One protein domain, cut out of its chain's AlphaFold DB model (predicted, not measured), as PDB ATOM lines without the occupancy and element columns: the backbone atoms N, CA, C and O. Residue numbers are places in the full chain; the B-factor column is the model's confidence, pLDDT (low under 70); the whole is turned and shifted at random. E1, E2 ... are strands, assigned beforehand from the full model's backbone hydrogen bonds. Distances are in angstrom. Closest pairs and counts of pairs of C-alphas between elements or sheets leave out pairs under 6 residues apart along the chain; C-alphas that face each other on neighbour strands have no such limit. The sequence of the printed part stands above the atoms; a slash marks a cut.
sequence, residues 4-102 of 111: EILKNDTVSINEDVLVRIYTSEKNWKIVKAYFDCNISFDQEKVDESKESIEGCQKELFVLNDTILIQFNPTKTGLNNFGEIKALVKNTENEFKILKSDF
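This is residues 4 to 102 of the 111 residues of an uncharacterized protein of Algoriphagus boseongensis (UniProt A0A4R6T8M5). A single strand sheet is bent back on itself into two leaves that are partly face to face: E1, E3, E6 and E5 make the larger leaf, E8 and E9 the smaller, and the bent strand E4 is the hinge. E2 and E7 lie toward one end of the long axis, the turn between E8 and E9 toward the other, and a long loop, residues 36 to 58, runs from E4 to E5. The printed part has 99 residues with nine named strands, E1 to E9 in order, and no named helix; the class is all strand, though under half of the residues, 49, are in named elements. The sheet's order is E1, E3, E6, E5, E4, E8, E9, antiparallel, with E5 and E4 meeting only at a point. The whole is compact, with a radius of gyration of the C-alphas of 14.5 A, and flat, spanning 43 by 32 by 16 A.

Find C-alpha 4 at (255.720, 251.506, 167.734), where E1, residues 4 to 6, begins. E2 is residues 10 to 12. E3, residues 17 to 23, runs 20.3 A, and E4, residues 28 to 35, runs 20.0 A and bends by 61 degrees at residue 31. Look next for E5 at residues 59 to 63, E6 at residues 66 to 71, 16.3 A long, and E7 at residues 77 to 80. E8, residues 84 to 90, runs 19.3 A; E9, residues 95 to 100, runs 16.6 A to C-alpha 100 at (253.826, 259.947, 168.052).

Start at the edge strand E1, antiparallel to E3 at 158 degrees, with N 4 and O 22 2.8 A apart. On to E6, antiparallel to E3 at 161 degrees: find N 19 and O 69 at 2.9 A. E5 and E6 are a hairpin, with N 63 and O 66 at 2.8 A. E5 and E4 meet only at a point, where C-alphas 59 and 34 face each other at 4.4 A. E4 and E8 are antiparallel at 158 degrees, with N 34 and O 85 at 2.8 A. E8 and the edge strand E9 are a hairpin, with N 86 and O 98 at 2.8 A. E2 and E7 pair with no named strand and are apart.

The C-alphas farthest apart, those of Thr 76 and Glu 92, are 45.1 A apart. The sheet is strongly twisted. The printed part has no cut. The link from E4 to E5, 23 residues, is long; within it residues 46 to 47 pair antiparallel with residues 52 to 53. The mean pLDDT of the printed part is 91.9; look for values under 70 at residues 38 to 43.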
ATOM      1  N   GLU A   4     254.485 251.986 168.342       97.06
ATOM      2  CA  GLU A   4     255.720 251.506 167.734       97.06
ATOM      3  C   GLU A   4     255.743 251.876 166.255       97.06
ATOM      4  O   GLU A   4     254.744 251.726 165.549       97.06
ATOM      5  N   ILE A   5     256.896 252.355 165.784       97.56
ATOM      6  CA  ILE A   5     257.086 252.824 164.411       97.56
ATOM      7  C   ILE A   5     258.117 251.944 163.717       97.56
ATOM      8  O   ILE A   5     259.299 251.961 164.054       97.56
ATOM      9  N   LEU A   6     257.674 251.236 162.683       97.81
ATOM     10  CA  LEU A   6     258.538 250.503 161.771       97.81
ATOM     11  C   LEU A   6     258.763 251.338 160.507       97.81
ATOM     12  O   LEU A   6     257.862 251.496 159.676       97.81
ATOM     13  N   LYS A   7     259.979 251.866 160.370       96.44
ATOM     14  CA  LYS A   7     260.419 252.711 159.253       96.44
ATOM     15  C   LYS A   7     261.876 252.427 158.896       96.44
ATOM     16  O   LYS A   7     262.630 251.918 159.719       96.44
ATOM     17  N   ASN A   8     262.279 252.861 157.707       95.38
ATOM     18  CA  ASN A   8     263.692 253.000 157.370       95.38
ATOM     19  C   ASN A   8     264.206 254.349 157.891       95.38
ATOM     20  O   ASN A   8     263.600 255.391 157.642       95.38
ATOM     21  N   ASP A   9     265.335 254.339 158.598       95.06
ATOM     22  CA  ASP A   9     265.957 255.571 159.106       95.06
ATOM     23  C   ASP A   9     266.594 256.410 157.999       95.06
ATOM     24  O   ASP A   9     266.690 257.631 158.120       95.06
ATOM     25  N   THR A  10     267.014 255.761 156.913       96.31
ATOM     26  CA  THR A  10     267.551 256.399 155.712       96.31
ATOM     27  C   THR A  10     266.849 255.853 154.477       96.31
ATOM     28  O   THR A  10     266.695 254.643 154.339       96.31
ATOM     29  N   VAL A  11     266.442 256.754 153.589       96.19
ATOM     30  CA  VAL A  11     265.767 256.467 152.315       96.19
ATOM     31  C   VAL A  11     266.393 257.304 151.198       96.19
ATOM     32  O   VAL A  11     267.131 258.260 151.463       96.19
ATOM     33  N   SER A  12     266.125 256.965 149.944       96.62
ATOM     34  CA  SER A  12     266.618 257.691 148.770       96.62
ATOM     35  C   SER A  12     265.562 258.636 148.200       96.62
ATOM     36  O   SER A  12     264.359 258.423 148.351       96.62
ATOM     37  N   ILE A  13     266.003 259.679 147.490       95.81
ATOM     38  CA  ILE A  13     265.094 260.509 146.684       95.81
ATOM     39  C   ILE A  13     264.271 259.628 145.730       95.81
ATOM     40  O   ILE A  13     264.822 258.773 145.035       95.81
ATOM     41  N   ASN A  14     262.967 259.906 145.664       93.94
ATOM     42  CA  ASN A  14     261.967 259.218 144.842       93.94
ATOM     43  C   ASN A  14     261.797 257.719 145.153       93.94
ATOM     44  O   ASN A  14     261.205 256.999 144.354       93.94
ATOM     45  N   GLU A  15     262.306 257.238 146.288       95.19
ATOM     46  CA  GLU A  15     262.015 255.890 146.777       95.19
ATOM     47  C   GLU A  15     260.570 255.806 147.292       95.19
ATOM     48  O   GLU A  15     260.059 256.759 147.884       95.19
ATOM     49  N   ASP A  16     259.901 254.675 147.063       96.38
ATOM     50  CA  ASP A  16     258.620 254.352 147.695       96.38
ATOM     51  C   ASP A  16     258.851 253.956 149.151       96.38
ATOM     52  O   ASP A  16     259.299 252.849 149.450       96.38
ATOM     53  N   VAL A  17     258.535 254.866 150.070       96.62
ATOM     54  CA  VAL A  17     258.685 254.628 151.506       96.62
ATOM     55  C   VAL A  17     257.354 254.184 152.084       96.62
ATOM     56  O   VAL A  17     256.337 254.842 151.876       96.62
ATOM     57  N   LEU A  18     257.374 253.097 152.856       97.50
ATOM     58  CA  LEU A  18     256.235 252.625 153.636       97.50
ATOM     59  C   LEU A  18     256.602 252.577 155.117       97.50
ATOM     60  O   LEU A  18     257.487 251.824 155.522       97.50
ATOM     61  N   VAL A  19     255.873 253.344 155.920       97.88
ATOM     62  CA  VAL A  19     255.965 253.341 157.380       97.88
ATOM     63  C   VAL A  19     254.738 252.645 157.950       97.88
ATOM     64  O   VAL A  19     253.613 252.879 157.501       97.88
ATOM     65  N   ARG A  20     254.968 251.776 158.935       98.19
ATOM     66  CA  ARG A  20     253.913 251.085 159.680       98.19
ATOM     67  C   ARG A  20     253.960 251.528 161.126       98.19
ATOM     68  O   ARG A  20     255.033 251.521 161.725       98.19
ATOM     69  N   ILE A  21     252.809 251.889 161.671       98.06
ATOM     70  CA  ILE A  21     252.690 252.310 163.064       98.06
ATOM     71  C   ILE A  21     251.592 251.491 163.719       98.06
ATOM     72  O   ILE A  21     250.481 251.415 163.199       98.06
ATOM     73  N   TYR A  22     251.901 250.870 164.845       97.38
ATOM     74  CA  TYR A  22     250.984 249.991 165.562       97.38
ATOM     75  C   TYR A  22     251.137 250.191 167.070       97.38
ATOM     76  O   TYR A  22     252.035 250.882 167.543       97.38
ATOM     77  N   THR A  23     250.222 249.623 167.844       96.25
ATOM     78  CA  THR A  23     250.271 249.647 169.313       96.25
ATOM     79  C   THR A  23     251.117 248.487 169.824       96.25
ATOM     80  O   THR A  23     250.943 247.356 169.373       96.25
ATOM     81  N   SER A  24     251.988 248.743 170.803       91.94
ATOM     82  CA  SER A  24     252.759 247.688 171.483       91.94
ATOM     83  C   SER A  24     251.888 246.751 172.337       91.94
ATOM     84  O   SER A  24     252.287 245.634 172.670       91.94
ATOM     85  N   GLU A  25     250.665 247.175 172.667       92.88
ATOM     86  CA  GLU A  25     249.724 246.453 173.521       92.88
ATOM     87  C   GLU A  25     248.707 245.656 172.696       92.88
ATOM     88  O   GLU A  25     247.940 246.218 171.912       92.88
ATOM     89  N   LYS A  26     248.624 244.340 172.930       88.25
ATOM     90  CA  LYS A  26     247.752 243.430 172.156       88.25
ATOM     91  C   LYS A  26     246.253 243.700 172.319       88.25
ATOM     92  O   LYS A  26     245.488 243.427 171.392       88.25
ATOM     93  N   ASN A  27     245.846 244.203 173.484       94.56
ATOM     94  CA  ASN A  27     244.437 244.409 173.841       94.56
ATOM     95  C   ASN A  27     243.894 245.775 173.407       94.56
ATOM     96  O   ASN A  27     242.706 246.038 173.579       94.56
ATOM     97  N   TRP A  28     244.749 246.633 172.856       96.31
ATOM     98  CA  TRP A  28     244.373 247.925 172.305       96.31
ATOM     99  C   TRP A  28     244.507 247.863 170.789       96.31
ATOM    100  O   TRP A  28     245.453 247.278 170.266       96.31
ATOM    101  N   LYS A  29     243.534 248.427 170.077       96.44
ATOM    102  CA  LYS A  29     243.490 248.427 168.613       96.44
ATOM    103  C   LYS A  29     243.370 249.849 168.108       96.44
ATOM    104  O   LYS A  29     242.595 250.628 168.657       96.44
ATOM    105  N   ILE A  30     244.136 250.180 167.073       97.31
ATOM    106  CA  ILE A  30     244.003 251.465 166.386       97.31
ATOM    107  C   ILE A  30     242.707 251.433 165.585       97.31
ATOM    108  O   ILE A  30     242.506 250.538 164.765       97.31
ATOM    109  N   VAL A  31     241.841 252.409 165.845       96.00
ATOM    110  CA  VAL A  31     240.546 252.546 165.168       96.00
ATOM    111  C   VAL A  31     240.609 253.632 164.105       96.00
ATOM    112  O   VAL A  31     240.133 253.435 162.994       96.00
ATOM    113  N   LYS A  32     241.245 254.762 164.437       96.50
ATOM    114  CA  LYS A  32     241.509 255.869 163.514       96.50
ATOM    115  C   LYS A  32     242.847 256.512 163.819       96.50
ATOM    116  O   LYS A  32     243.331 256.450 164.948       96.50
ATOM    117  N   ALA A  33     243.420 257.166 162.823       96.69
ATOM    118  CA  ALA A  33     244.613 257.969 162.999       96.69
ATOM    119  C   ALA A  33     244.532 259.240 162.165       96.69
ATOM    120  O   ALA A  33     243.857 259.272 161.143       96.69
ATOM    121  N   TYR A  34     245.225 260.281 162.601       94.75
ATOM    122  CA  TYR A  34     245.171 261.595 161.982       94.75
ATOM    123  C   TYR A  34     246.562 262.207 161.906       94.75
ATOM    124  O   TYR A  34     247.376 262.016 162.813       94.75
ATOM    125  N   PHE A  35     246.805 262.974 160.846       86.56
ATOM    126  CA  PHE A  35     247.952 263.871 160.741       86.56
ATOM    127  C   PHE A  35     247.417 265.298 160.677       86.56
ATOM    128  O   PHE A  35     246.476 265.545 159.934       86.56
ATOM    129  N   ASP A  36     247.983 266.233 161.442       73.06
ATOM    130  CA  ASP A  36     247.558 267.647 161.434       73.06
ATOM    131  C   ASP A  36     246.126 267.880 161.976       73.06
ATOM    132  O   ASP A  36     245.178 268.225 161.266       73.06
ATOM    133  N   CYS A  37     245.963 267.669 163.284       77.19
ATOM    134  CA  CYS A  37     244.762 268.076 164.009       77.19
ATOM    135  C   CYS A  37     244.877 269.547 164.423       77.19
ATOM    136  O   CYS A  37     245.762 269.884 165.209       77.19
ATOM    137  N   ASN A  38     243.960 270.402 163.965       68.00
ATOM    138  CA  ASN A  38     243.903 271.794 164.410       68.00
ATOM    139  C   ASN A  38     243.478 271.846 165.881       68.00
ATOM    140  O   ASN A  38     242.315 271.637 166.225       68.00
ATOM    141  N   ILE A  39     244.444 272.116 166.757       61.62
ATOM    142  CA  ILE A  39     244.263 272.168 168.209       61.62
ATOM    143  C   ILE A  39     243.683 273.540 168.581       61.62
ATOM    144  O   ILE A  39     244.348 274.369 169.187       61.62
ATOM    145  N   SER A  40     242.449 273.834 168.166       57.12
ATOM    146  CA  SER A  40     241.742 275.034 168.643       57.12
ATOM    147  C   SER A  40     241.127 274.845 170.034       57.12
ATOM    148  O   SER A  40     240.496 275.762 170.550       57.12
ATOM    149  N   PHE A  41     241.269 273.657 170.626       57.19
ATOM    150  CA  PHE A  41     240.714 273.301 171.927       57.19
ATOM    151  C   PHE A  41     241.841 272.971 172.907       57.19
ATOM    152  O   PHE A  41     242.735 272.196 172.576       57.19
ATOM    153  N   ASP A  42     241.762 273.503 174.128       57.88
ATOM    154  CA  ASP A  42     242.741 273.255 175.202       57.88
ATOM    155  C   ASP A  42     242.814 271.775 175.631       57.88
ATOM    156  O   ASP A  42     243.756 271.359 176.306       57.88
ATOM    157  N   GLN A  43     241.821 270.966 175.244       67.56
ATOM    158  CA  GLN A  43     241.766 269.528 175.489       67.56
ATOM    159  C   GLN A  43     241.221 268.797 174.262       67.56
ATOM    160  O   GLN A  43     240.179 269.161 173.716       67.56
ATOM    161  N   GLU A  44     241.917 267.738 173.856       78.88
ATOM    162  CA  GLU A  44     241.445 266.810 172.831       78.88
ATOM    163  C   GLU A  44     240.249 266.022 173.361       78.88
ATOM    164  O   GLU A  44     240.281 265.503 174.478       78.88
ATOM    165  N   LYS A  45     239.193 265.925 172.552       87.06
ATOM    166  CA  LYS A  45     237.970 265.200 172.898       87.06
ATOM    167  C   LYS A  45     237.731 264.067 171.919       87.06
ATOM    168  O   LYS A  45     237.931 264.222 170.714       87.06
ATOM    169  N   VAL A  46     237.294 262.932 172.451       91.31
ATOM    170  CA  VAL A  46     236.853 261.782 171.662       91.31
ATOM    171  C   VAL A  46     235.338 261.876 171.488       91.31
ATOM    172  O   VAL A  46     234.608 261.940 172.473       91.31
ATOM    173  N   ASP A  47     234.868 261.864 170.242       90.62
ATOM    174  CA  ASP A  47     233.463 261.610 169.919       90.62
ATOM    175  C   ASP A  47     233.279 260.090 169.833       90.62
ATOM    176  O   ASP A  47     233.585 259.471 168.809       90.62
ATOM    177  N   GLU A  48     232.820 259.486 170.930       90.50
ATOM    178  CA  GLU A  48     232.605 258.038 171.042       90.50
ATOM    179  C   GLU A  48     231.533 257.529 170.068       90.50
ATOM    180  O   GLU A  48     231.612 256.394 169.606       90.50
ATOM    181  N   SER A  49     230.561 258.372 169.690       91.50
ATOM    182  CA  SER A  49     229.488 257.986 168.763       91.50
ATOM    183  C   SER A  49     229.984 257.820 167.326       91.50
ATOM    184  O   SER A  49     229.445 257.016 166.565       91.50
ATOM    185  N   LYS A  50     231.027 258.574 166.961       91.25
ATOM    186  CA  LYS A  50     231.663 258.535 165.637       91.25
ATOM    187  C   LYS A  50     233.018 257.834 165.636       91.25
ATOM    188  O   LYS A  50     233.652 257.765 164.578       91.25
ATOM    189  N   GLU A  51     233.477 257.379 166.801       92.88
ATOM    190  CA  GLU A  51     234.828 256.870 167.049       92.88
ATOM    191  C   GLU A  51     235.878 257.773 166.384       92.88
ATOM    192  O   GLU A  51     236.565 257.378 165.444       92.88
ATOM    193  N   SER A  52     235.919 259.045 166.783       92.75
ATOM    194  CA  SER A  52     236.788 260.058 166.169       92.75
ATOM    195  C   SER A  52     237.340 261.040 167.191       92.75
ATOM    196  O   SER A  52     236.810 261.151 168.293       92.75
ATOM    197  N   ILE A  53     238.390 261.769 166.815       90.56
ATOM    198  CA  ILE A  53     238.935 262.861 167.625       90.56
ATOM    199  C   ILE A  53     238.360 264.180 167.097       90.56
ATOM    200  O   ILE A  53     238.486 264.486 165.909       90.56
ATOM    201  N   GLU A  54     237.723 264.964 167.965       88.44
ATOM    202  CA  GLU A  54     237.155 266.263 167.595       88.44
ATOM    203  C   GLU A  54     238.243 267.218 167.077       88.44
ATOM    204  O   GLU A  54     239.336 267.313 167.634       88.44
ATOM    205  N   GLY A  55     237.951 267.936 165.988       84.50
ATOM    206  CA  GLY A  55     238.891 268.887 165.375       84.50
ATOM    207  C   GLY A  55     239.968 268.257 164.481       84.50
ATOM    208  O   GLY A  55     240.684 268.983 163.790       84.50
ATOM    209  N   CYS A  56     240.059 266.927 164.417       88.56
ATOM    210  CA  CYS A  56     240.906 266.227 163.457       88.56
ATOM    211  C   CYS A  56     240.124 265.926 162.171       88.56
ATOM    212  O   CYS A  56     239.058 265.315 162.213       88.56
ATOM    213  N   GLN A  57     240.650 266.345 161.017       84.44
ATOM    214  CA  GLN A  57     239.978 266.148 159.720       84.44
ATOM    215  C   GLN A  57     240.778 265.297 158.734       84.44
ATOM    216  O   GLN A  57     240.203 264.653 157.860       84.44
ATOM    217  N   LYS A  58     242.105 265.301 158.849       89.50
ATOM    218  CA  LYS A  58     243.005 264.616 157.925       89.50
ATOM    219  C   LYS A  58     243.340 263.231 158.457       89.50
ATOM    220  O   LYS A  58     244.251 263.058 159.264       89.50
ATOM    221  N   GLU A  59     242.543 262.259 158.038       93.56
ATOM    222  CA  GLU A  59     242.682 260.865 158.447       93.56
ATOM    223  C   GLU A  59     243.852 260.180 157.721       93.56
ATOM    224  O   GLU A  59     244.094 260.402 156.533       93.56
ATOM    225  N   LEU A  60     244.586 259.350 158.456       95.19
ATOM    226  CA  LEU A  60     245.587 258.430 157.931       95.19
ATOM    227  C   LEU A  60     244.954 257.061 157.707       95.19
ATOM    228  O   LEU A  60     244.051 256.648 158.430       95.19
ATOM    229  N   PHE A  61     245.473 256.326 156.729       96.75
ATOM    230  CA  PHE A  61     244.950 255.007 156.414       96.75
ATOM    231  C   PHE A  61     245.275 254.007 157.532       96.75
ATOM    232  O   PHE A  61     246.442 253.811 157.880       96.75
ATOM    233  N   VAL A  62     244.243 253.360 158.077       97.06
ATOM    234  CA  VAL A  62     244.361 252.295 159.081       97.06
ATOM    235  C   VAL A  62     243.867 250.987 158.474       97.06
ATOM    236  O   VAL A  62     242.749 250.905 157.970       97.06
ATOM    237  N   LEU A  63     244.695 249.946 158.543       96.31
ATOM    238  CA  LEU A  63     244.364 248.603 158.086       96.31
ATOM    239  C   LEU A  63     244.801 247.593 159.141       96.31
ATOM    240  O   LEU A  63     245.978 247.543 159.484       96.31
ATOM    241  N   ASN A  64     243.863 246.765 159.612       94.00
ATOM    242  CA  ASN A  64     244.114 245.711 160.599       94.00
ATOM    243  C   ASN A  64     244.933 246.216 161.794       94.00
ATOM    244  O   ASN A  64     246.036 245.736 161.983       94.00
ATOM    245  N   ASP A  65     244.426 247.202 162.543       94.88
ATOM    246  CA  ASP A  65     245.088 247.822 163.711       94.88
ATOM    247  C   ASP A  65     246.429 248.539 163.472       94.88
ATOM    248  O   ASP A  65     247.050 249.010 164.425       94.88
ATOM    249  N   THR A  66     246.828 248.698 162.210       97.31
ATOM    250  CA  THR A  66     248.086 249.328 161.816       97.31
ATOM    251  C   THR A  66     247.826 250.562 160.957       97.31
ATOM    252  O   THR A  66     247.093 250.510 159.972       97.31
ATOM    253  N   ILE A  67     248.463 251.678 161.298       98.06
ATOM    254  CA  ILE A  67     248.502 252.884 160.468       98.06
ATOM    255  C   ILE A  67     249.540 252.668 159.370       98.06
ATOM    256  O   ILE A  67     250.676 252.269 159.647       98.06
ATOM    257  N   LEU A  68     249.162 252.960 158.131       97.81
ATOM    258  CA  LEU A  68     250.031 252.869 156.968       97.81
ATOM    259  C   LEU A  68     250.246 254.258 156.379       97.81
ATOM    260  O   LEU A  68     249.297 254.964 156.039       97.81
ATOM    261  N   ILE A  69     251.513 254.629 156.235       96.75
ATOM    262  CA  ILE A  69     251.917 255.902 155.646       96.75
ATOM    263  C   ILE A  69     252.849 255.595 154.484       96.75
ATOM    264  O   ILE A  69     253.923 255.027 154.682       96.75
ATOM    265  N   GLN A  70     252.435 255.986 153.281       96.25
ATOM    266  CA  GLN A  70     253.234 255.849 152.070       96.25
ATOM    267  C   GLN A  70     253.567 257.223 151.498       96.25
ATOM    268  O   GLN A  70     252.689 258.079 151.384       96.25
ATOM    269  N   PHE A  71     254.834 257.446 151.149       95.12
ATOM    270  CA  PHE A  71     255.283 258.707 150.562       95.12
ATOM    271  C   PHE A  71     256.552 258.536 149.723       95.12
ATOM    272  O   PHE A  71     257.290 257.563 149.872       95.12
ATOM    273  N   ASN A  72     256.825 259.535 148.878       95.69
ATOM    274  CA  ASN A  72     258.042 259.635 148.080       95.69
ATOM    275  C   ASN A  72     258.787 260.931 148.424       95.69
ATOM    276  O   ASN A  72     258.304 262.021 148.099       95.69
ATOM    277  N   PRO A  73     259.952 260.863 149.088       94.69
ATOM    278  CA  PRO A  73     260.699 262.058 149.437       94.69
ATOM    279  C   PRO A  73     261.376 262.661 148.200       94.69
ATOM    280  O   PRO A  73     262.006 261.964 147.408       94.69
ATOM    281  N   THR A  74     261.293 263.983 148.056       93.75
ATOM    282  CA  THR A  74     261.831 264.714 146.890       93.75
ATOM    283  C   THR A  74     263.044 265.585 147.215       93.75
ATOM    284  O   THR A  74     263.704 266.093 146.309       93.75
ATOM    285  N   LYS A  75     263.360 265.775 148.502       93.56
ATOM    286  CA  LYS A  75     264.448 266.641 148.975       93.56
ATOM    287  C   LYS A  75     265.344 265.886 149.948       93.56
ATOM    288  O   LYS A  75     264.848 265.243 150.867       93.56
ATOM    289  N   THR A  76     266.657 265.996 149.757       96.69
ATOM    290  CA  THR A  76     267.655 265.416 150.667       96.69
ATOM    291  C   THR A  76     267.667 266.097 152.032       96.69
ATOM    292  O   THR A  76     267.346 267.280 152.135       96.69
ATOM    293  N   GLY A  77     268.175 265.388 153.038       96.94
ATOM    294  CA  GLY A  77     268.407 265.900 154.384       96.94
ATOM    295  C   GLY A  77     267.546 265.213 155.438       96.94
ATOM    296  O   GLY A  77     266.840 264.242 155.159       96.94
ATOM    297  N   LEU A  78     267.626 265.721 156.665       97.56
ATOM    298  CA  LEU A  78     266.780 265.269 157.763       97.56
ATOM    299  C   LEU A  78     265.367 265.839 157.593       97.56
ATOM    300  O   LEU A  78     265.201 267.045 157.420       97.56
ATOM    301  N   ASN A  79     264.367 264.969 157.657       95.88
ATOM    302  CA  ASN A  79     262.956 265.317 157.548       95.88
ATOM    303  C   ASN A  79     262.185 264.769 158.756       95.88
ATOM    304  O   ASN A  79     262.571 263.752 159.333       95.88
ATOM    305  N   ASN A  80     261.083 265.433 159.107       93.94
ATOM    306  CA  ASN A  80     260.131 264.994 160.128       93.94
ATOM    307  C   ASN A  80     258.735 264.912 159.491       93.94
ATOM    308  O   ASN A  80     258.345 265.823 158.761       93.94
ATOM    309  N   PHE A  81     258.015 263.816 159.729       89.75
ATOM    310  CA  PHE A  81     256.654 263.624 159.219       89.75
ATOM    311  C   PHE A  81     255.606 264.460 159.981       89.75
ATOM    312  O   PHE A  81     254.563 264.790 159.422       89.75
ATOM    313  N   GLY A  82     255.908 264.875 161.216       89.56
ATOM    314  CA  GLY A  82     255.003 265.622 162.090       89.56
ATOM    315  C   GLY A  82     254.212 264.728 163.048       89.56
ATOM    316  O   GLY A  82     254.333 263.503 163.021       89.56
ATOM    317  N   GLU A  83     253.417 265.360 163.917       92.69
ATOM    318  CA  GLU A  83     252.629 264.666 164.940       92.69
ATOM    319  C   GLU A  83     251.492 263.847 164.313       92.69
ATOM    320  O   GLU A  83     250.688 264.333 163.511       92.69
ATOM    321  N   ILE A  84     251.414 262.598 164.748       94.88
ATOM    322  CA  ILE A  84     250.395 261.616 164.421       94.88
ATOM    323  C   ILE A  84     249.588 261.359 165.686       94.88
ATOM    324  O   ILE A  84     250.152 261.038 166.734       94.88
ATOM    325  N   LYS A  85     248.262 261.450 165.580       95.00
ATOM    326  CA  LYS A  85     247.343 261.093 166.666       95.00
ATOM    327  C   LYS A  85     246.592 259.830 166.300       95.00
ATOM    328  O   LYS A  85     245.882 259.816 165.301       95.00
ATOM    329  N   ALA A  86     246.725 258.789 167.109       96.12
ATOM    330  CA  ALA A  86     245.986 257.545 166.961       96.12
ATOM    331  C   ALA A  86     244.900 257.457 168.032       96.12
ATOM    332  O   ALA A  86     245.191 257.531 169.226       96.12
ATOM    333  N   LEU A  87     243.657 257.259 167.606       96.69
ATOM    334  CA  LEU A  87     242.584 256.829 168.483       96.69
ATOM    335  C   LEU A  87     242.676 255.311 168.626       96.69
ATOM    336  O   LEU A  87     242.542 254.579 167.640       96.69
ATOM    337  N   VAL A  88     242.897 254.849 169.850       97.19
ATOM    338  CA  VAL A  88     242.918 253.428 170.187       97.19
ATOM    339  C   VAL A  88     241.728 253.064 171.058       97.19
ATOM    340  O   VAL A  88     241.285 253.866 171.880       97.19
ATOM    341  N   LYS A  89     241.240 251.837 170.889       97.19
ATOM    342  CA  LYS A  89     240.114 251.276 171.634       97.19
ATOM    343  C   LYS A  89     240.478 249.901 172.178       97.19
ATOM    344  O   LYS A  89     241.118 249.115 171.474       97.19
ATOM    345  N   ASN A  90     240.101 249.616 173.421       96.00
ATOM    346  CA  ASN A  90     240.271 248.288 174.011       96.00
ATOM    347  C   ASN A  90     238.992 247.439 173.916       96.00
ATOM    348  O   ASN A  90     237.956 247.869 173.409       96.00
ATOM    349  N   THR A  91     239.059 246.211 174.428       94.00
ATOM    350  CA  THR A  91     237.928 245.270 174.460       94.00
ATOM    351  C   THR A  91     236.774 245.704 175.368       94.00
ATOM    352  O   THR A  91     235.677 245.172 175.243       94.00
ATOM    353  N   GLU A  92     237.005 246.663 176.264       96.00
ATOM    354  CA  GLU A  92     236.006 247.229 177.180       96.00
ATOM    355  C   GLU A  92     235.337 248.492 176.604       96.00
ATOM    356  O   GLU A  92     234.511 249.114 177.263       96.00
ATOM    357  N   ASN A  93     235.630 248.835 175.342       93.56
ATOM    358  CA  ASN A  93     235.204 250.061 174.658       93.56
ATOM    359  C   ASN A  93     235.764 251.360 175.255       93.56
ATOM    360  O   ASN A  93     235.238 252.434 174.972       93.56
ATOM    361  N   GLU A  94     236.850 251.296 176.018       95.44
ATOM    362  CA  GLU A  94     237.560 252.494 176.449       95.44
ATOM    363  C   GLU A  94     238.407 253.051 175.307       95.44
ATOM    364  O   GLU A  94     239.103 252.305 174.609       95.44
ATOM    365  N   PHE A  95     238.402 254.376 175.164       95.62
ATOM    366  CA  PHE A  95     239.185 255.088 174.161       95.62
ATOM    367  C   PHE A  95     240.381 255.800 174.783       95.62
ATOM    368  O   PHE A  95     240.298 256.372 175.869       95.62
ATOM    369  N   LYS A  96     241.502 255.813 174.059       94.94
ATOM    370  CA  LYS A  96     242.668 256.646 174.377       94.94
ATOM    371  C   LYS A  96     243.221 257.270 173.108       94.94
ATOM    372  O   LYS A  96     243.148 256.683 172.031       94.94
ATOM    373  N   ILE A  97     243.805 258.451 173.256       94.62
ATOM    374  CA  ILE A  97     244.553 259.105 172.188       94.62
ATOM    375  C   ILE A  97     246.034 258.883 172.471       94.62
ATOM    376  O   ILE A  97     246.531 259.240 173.539       94.62
ATOM    377  N   LEU A  98     246.726 258.272 171.518       94.88
ATOM    378  CA  LEU A  98     248.175 258.148 171.523       94.88
ATOM    379  C   LEU A  98     248.767 259.119 170.514       94.88
ATOM    380  O   LEU A  98     248.186 259.355 169.454       94.88
ATOM    381  N   LYS A  99     249.931 259.665 170.847       93.94
ATOM    382  CA  LYS A  99     250.655 260.618 170.011       93.94
ATOM    383  C   LYS A  99     252.022 260.062 169.681       93.94
ATOM    384  O   LYS A  99     252.651 259.435 170.533       93.94
ATOM    385  N   SER A 100     252.469 260.282 168.458       94.62
ATOM    386  CA  SER A 100     253.826 259.947 168.052       94.62
ATOM    387  C   SER A 100     254.256 260.804 166.873       94.62
ATOM    388  O   SER A 100     253.430 261.426 166.212       94.62
ATOM    389  N   ASP A 101     255.547 260.823 166.601       94.88
ATOM    390  CA  ASP A 101     256.137 261.426 165.419       94.88
ATOM    391  C   ASP A 101     257.349 260.594 165.001       94.88
ATOM    392  O   ASP A 101     257.789 259.686 165.714       94.88
ATOM    393  N   PHE A 102     257.877 260.862 163.808       95.44
ATOM    394  CA  PHE A 102     259.128 260.247 163.403       95.44
ATOM    395  C   PHE A 102     259.933 261.120 162.455       95.44
ATOM    396  O   PHE A 102     259.410 261.842 161.604       95.44
TER     397      PHE A 102